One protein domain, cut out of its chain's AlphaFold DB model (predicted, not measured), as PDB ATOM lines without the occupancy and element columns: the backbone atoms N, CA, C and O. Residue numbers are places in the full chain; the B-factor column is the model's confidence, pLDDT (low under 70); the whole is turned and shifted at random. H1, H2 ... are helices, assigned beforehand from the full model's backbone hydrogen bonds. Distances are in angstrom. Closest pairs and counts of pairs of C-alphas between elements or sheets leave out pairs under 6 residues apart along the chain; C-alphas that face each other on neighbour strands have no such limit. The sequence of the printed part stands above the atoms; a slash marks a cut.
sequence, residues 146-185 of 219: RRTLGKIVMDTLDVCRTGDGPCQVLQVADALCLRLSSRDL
ATOM      1  N   ARG A 146     319.825 403.595 296.484       87.31
ATOM      2  CA  ARG A 146     320.889 404.315 295.748       87.31
ATOM      3  C   ARG A 146     320.975 405.794 296.139       87.31
ATOM      4  O   ARG A 146     322.074 406.328 296.222       87.31
ATOM      5  N   ARG A 147     319.833 406.437 296.422       90.69
ATOM      6  CA  ARG A 147     319.784 407.834 296.889       90.69
ATOM      7  C   ARG A 147     320.399 407.982 298.279       90.69
ATOM      8  O   ARG A 147     321.234 408.852 298.486       90.69
ATOM      9  N   THR A 148     320.025 407.109 299.213       89.00
ATOM     10  CA  THR A 148     320.561 407.103 300.581       89.00
ATOM     11  C   THR A 148     322.062 406.844 300.573       89.00
ATOM     12  O   THR A 148     322.794 407.552 301.254       89.00
ATOM     13  N   LEU A 149     322.525 405.878 299.775       90.62
ATOM     14  CA  LEU A 149     323.946 405.573 299.612       90.62
ATOM     15  C   LEU A 149     324.701 406.761 299.009       90.62
ATOM     16  O   LEU A 149     325.741 407.143 299.531       90.62
ATOM     17  N   GLY A 150     324.143 407.381 297.964       91.81
ATOM     18  CA  GLY A 150     324.689 408.599 297.368       91.81
ATOM     19  C   GLY A 150     324.837 409.723 298.393       91.81
ATOM     20  O   GLY A 150     325.908 410.310 298.485       91.81
ATOM     21  N   LYS A 151     323.815 409.952 299.232       92.62
ATOM     22  CA  LYS A 151     323.881 410.930 300.332       92.62
ATOM     23  C   LYS A 151     324.997 410.585 301.327       92.62
ATOM     24  O   LYS A 151     325.785 411.455 301.659       92.62
ATOM     25  N   ILE A 152     325.133 409.314 301.739       91.50
ATOM     26  CA  ILE A 152     326.225 408.879 302.643       91.50
ATOM     27  C   ILE A 152     327.585 409.243 302.065       91.50
ATOM     28  O   ILE A 152     328.390 409.840 302.774       91.50
ATOM     29  N   VAL A 153     327.818 408.866 300.807       93.19
ATOM     30  CA  VAL A 153     329.090 409.082 300.115       93.19
ATOM     31  C   VAL A 153     329.380 410.572 299.985       93.19
ATOM     32  O   VAL A 153     330.475 410.998 300.335       93.19
ATOM     33  N   MET A 154     328.410 411.367 299.528       93.56
ATOM     34  CA  MET A 154     328.599 412.805 299.330       93.56
ATOM     35  C   MET A 154     328.890 413.532 300.642       93.56
ATOM     36  O   MET A 154     329.875 414.257 300.703       93.56
ATOM     37  N   ASP A 155     328.111 413.277 301.696       91.38
ATOM     38  CA  ASP A 155     328.346 413.849 303.026       91.38
ATOM     39  C   ASP A 155     329.745 413.478 303.562       91.38
ATOM     40  O   ASP A 155     330.446 414.308 304.131       91.38
ATOM     41  N   THR A 156     330.164 412.213 303.403       92.50
ATOM     42  CA  THR A 156     331.480 411.753 303.873       92.50
ATOM     43  C   THR A 156     332.605 412.424 303.086       92.50
ATOM     44  O   THR A 156     333.590 412.860 303.675       92.50
ATOM     45  N   LEU A 157     332.456 412.547 301.764       91.50
ATOM     46  CA  LEU A 157     333.419 413.265 300.930       91.50
ATOM     47  C   LEU A 157     333.478 414.751 301.290       91.50
ATOM     48  O   LEU A 157     334.569 415.310 301.297       91.50
ATOM     49  N   ASP A 158     332.347 415.380 301.607       89.81
ATOM     50  CA  ASP A 158     332.285 416.789 302.005       89.81
ATOM     51  C   ASP A 158     333.050 417.051 303.312       89.81
ATOM     52  O   ASP A 158     333.909 417.931 303.369       89.81
ATOM     53  N   VAL A 159     332.860 416.196 304.322       86.75
ATOM     54  CA  VAL A 159     333.601 416.268 305.595       86.75
ATOM     55  C   VAL A 159     335.108 416.069 305.391       86.75
ATOM     56  O   VAL A 159     335.919 416.744 306.029       86.75
ATOM     57  N   CYS A 160     335.504 415.165 304.493       84.50
ATOM     58  CA  CYS A 160     336.912 414.852 304.252       84.50
ATOM     59  C   CYS A 160     337.630 415.841 303.319       84.50
ATOM     60  O   CYS A 160     338.861 415.872 303.337       84.50
ATOM     61  N   ARG A 161     336.918 416.671 302.538       81.81
ATOM     62  CA  ARG A 161     337.516 417.691 301.641       81.81
ATOM     63  C   ARG A 161     338.396 418.706 302.370       81.81
ATOM     64  O   ARG A 161     339.286 419.285 301.757       81.81
ATOM     65  N   THR A 162     338.165 418.895 303.662       75.69
ATOM     66  CA  THR A 162     338.873 419.874 304.499       75.69
ATOM     67  C   THR A 162     340.230 419.359 305.008       75.69
ATOM     68  O   THR A 162     341.039 420.143 305.498       75.69
ATOM     69  N   GLY A 163     340.507 418.054 304.905       69.06
ATOM     70  CA  GLY A 163     341.760 417.453 305.367       69.06
ATOM     71  C   GLY A 163     342.831 417.416 304.280       69.06
ATOM     72  O   GLY A 163     342.805 416.529 303.434       69.06
ATOM     73  N   ASP A 164     343.794 418.337 304.315       68.56
ATOM     74  CA  ASP A 164     344.961 418.313 303.425       68.56
ATOM     75  C   ASP A 164     346.035 417.376 304.000       68.56
ATOM     76  O   ASP A 164     346.770 417.725 304.927       68.56
ATOM     77  N   GLY A 165     346.071 416.129 303.524       75.56
ATOM     78  CA  GLY A 165     347.068 415.166 303.973       75.56
ATOM     79  C   GLY A 165     347.131 413.883 303.137       75.56
ATOM     80  O   GLY A 165     346.126 413.441 302.581       75.56
ATOM     81  N   PRO A 166     348.299 413.215 303.092       71.31
ATOM     82  CA  PRO A 166     348.541 412.033 302.254       71.31
ATOM     83  C   PRO A 166     347.679 410.807 302.614       71.31
ATOM     84  O   PRO A 166     347.628 409.847 301.850       71.31
ATOM     85  N   CYS A 167     346.970 410.839 303.747       77.44
ATOM     86  CA  CYS A 167     346.065 409.778 304.198       77.44
ATOM     87  C   CYS A 167     344.579 410.065 303.922       77.44
ATOM     88  O   CYS A 167     343.729 409.337 304.435       77.44
ATOM     89  N   GLN A 168     344.237 411.084 303.126       84.62
ATOM     90  CA  GLN A 168     342.842 411.478 302.876       84.62
ATOM     91  C   GLN A 168     341.984 410.324 302.330       84.62
ATOM     92  O   GLN A 168     340.838 410.159 302.733       84.62
ATOM     93  N   VAL A 169     342.548 409.460 301.481       85.25
ATOM     94  CA  VAL A 169     341.846 408.271 300.964       85.25
ATOM     95  C   VAL A 169     341.521 407.273 302.079       85.25
ATOM     96  O   VAL A 169     340.416 406.735 302.116       85.25
ATOM     97  N   LEU A 170     342.460 407.047 303.002       87.50
ATOM     98  CA  LEU A 170     342.263 406.144 304.137       87.50
ATOM     99  C   LEU A 170     341.223 406.718 305.107       87.50
ATOM    100  O   LEU A 170     340.315 406.016 305.526       87.50
ATOM    101  N   GLN A 171     341.287 408.026 305.362       89.69
ATOM    102  CA  GLN A 171     340.322 408.741 306.194       89.69
ATOM    103  C   GLN A 171     338.902 408.693 305.612       89.69
ATOM    104  O   GLN A 171     337.946 408.456 306.350       89.69
ATOM    105  N   VAL A 172     338.755 408.882 304.295       91.88
ATOM    106  CA  VAL A 172     337.467 408.730 303.598       91.88
ATOM    107  C   VAL A 172     336.963 407.296 303.732       91.88
ATOM    108  O   VAL A 172     335.784 407.099 304.025       91.88
ATOM    109  N   ALA A 173     337.835 406.301 303.548       91.00
ATOM    110  CA  ALA A 173     337.467 404.894 303.670       91.00
ATOM    111  C   ALA A 173     337.013 404.542 305.097       91.00
ATOM    112  O   ALA A 173     335.945 403.950 305.264       91.00
ATOM    113  N   ASP A 174     337.756 404.967 306.119       90.69
ATOM    114  CA  ASP A 174     337.427 404.730 307.527       90.69
ATOM    115  C   ASP A 174     336.110 405.411 307.915       90.69
ATOM    116  O   ASP A 174     335.219 404.788 308.501       90.69
ATOM    117  N   ALA A 175     335.935 406.676 307.524       90.75
ATOM    118  CA  ALA A 175     334.709 407.424 307.778       90.75
ATOM    119  C   ALA A 175     333.498 406.791 307.077       90.75
ATOM    120  O   ALA A 175     332.412 406.713 307.659       90.75
ATOM    121  N   LEU A 176     333.669 406.303 305.845       92.44
ATOM    122  CA  LEU A 176     332.615 405.607 305.112       92.44
ATOM    123  C   LEU A 176     332.246 404.281 305.795       92.44
ATOM    124  O   LEU A 176     331.061 404.008 305.988       92.44
ATOM    125  N   CYS A 177     333.240 403.488 306.207       89.19
ATOM    126  CA  CYS A 177     333.040 402.228 306.928       89.19
ATOM    127  C   CYS A 177     332.271 402.433 308.239       89.19
ATOM    128  O   CYS A 177     331.307 401.708 308.505       89.19
ATOM    129  N   LEU A 178     332.636 403.450 309.025       90.06
ATOM    130  CA  LEU A 178     331.917 403.814 310.248       90.06
ATOM    131  C   LEU A 178     330.467 404.212 309.945       90.06
ATOM    132  O   LEU A 178     329.534 403.679 310.542       90.06
ATOM    133  N   ARG A 179     330.248 405.091 308.961       87.75
ATOM    134  CA  ARG A 179     328.910 405.597 308.604       87.75
ATOM    135  C   ARG A 179     327.980 404.516 308.053       87.75
ATOM    136  O   ARG A 179     326.779 404.576 308.306       87.75
ATOM    137  N   LEU A 180     328.514 403.550 307.308       86.88
ATOM    138  CA  LEU A 180     327.750 402.410 306.796       86.88
ATOM    139  C   LEU A 180     327.433 401.387 307.893       86.88
ATOM    140  O   LEU A 180     326.359 400.796 307.866       86.88
ATOM    141  N   SER A 181     328.331 401.216 308.867       83.75
ATOM    142  CA  SER A 181     328.136 400.289 309.991       83.75
ATOM    143  C   SER A 181     327.178 400.836 311.054       83.75
ATOM    144  O   SER A 181     326.486 400.064 311.708       83.75
ATOM    145  N   SER A 182     327.126 402.160 311.231       78.44
ATOM    146  CA  SER A 182     326.273 402.821 312.229       78.44
ATOM    147  C   SER A 182     324.872 403.183 311.731       78.44
ATOM    148  O   SER A 182     324.059 403.647 312.527       78.44
ATOM    149  N   ARG A 183     324.570 403.043 310.432       67.38
ATOM    150  CA  ARG A 183     323.257 403.441 309.905       67.38
ATOM    151  C   ARG A 183     322.229 402.324 310.039       67.38
ATOM    152  O   ARG A 183     322.187 401.407 309.223       67.38
ATOM    153  N   ASP A 184     321.296 402.512 310.967       64.06
ATOM    154  CA  ASP A 184     319.953 401.955 310.843       64.06
ATOM    155  C   ASP A 184     319.234 402.706 309.710       64.06
ATOM    156  O   ASP A 184     318.888 403.879 309.822       64.06
ATOM    157  N   LEU A 185     319.054 402.053 308.559       59.81
ATOM    158  CA  LEU A 185     318.548 402.640 307.301       59.81
ATOM    159  C   LEU A 185     317.050 402.998 307.307       59.81
ATOM    160  O   LEU A 185     316.421 403.136 306.257       59.81
TER     161      LEU A 185
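This is residues 146 to 185 of the 219 residues of the protein "EF-hand and coiled-coil domain-containing protein 1-like" of Notothenia coriiceps (black rockcod) (UniProt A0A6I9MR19). Two helices of similar length, H1 and H2, fold back on each other as a helical hairpin, crossing at a steep slant, with a loop of seven residues joining them at one end. The hairpin makes the long axis, and a short tail, residues 182 to 185, follows H2 at the other end. The printed part has 40 residues with two named helices, H1 then H2, and no named strand; the class is all helix. It is elongated, spanning 31 by 16 by 12 A, and only just compact, close to loose, with a radius of gyration of the C-alphas of 10.4 A.

H1, residues 146 to 160, begins at C-alpha 146 (320.889, 404.315, 295.748) and measures 21.0 A from first to last C-alpha. H2, residues 168 to 181, measures 19.8 A and ends at C-alpha 181 (328.136, 400.289, 309.991).

H1 and H2 touch, and their closest C-alphas, those of Cys 160 and Val 172, are 6.2 A apart. They run opposite ways at a steep tilt of 43 degrees. In H1 and H2 every O i to N i+4 pair is within hydrogen-bond range.

The two C-alphas farthest apart, those of Pro 166 and Leu 185, are 31.8 A apart. The printed part has no cut, and the link from H1 to H2 is short. Residues 163 to 164 and 183 to 185 have pLDDT under 70.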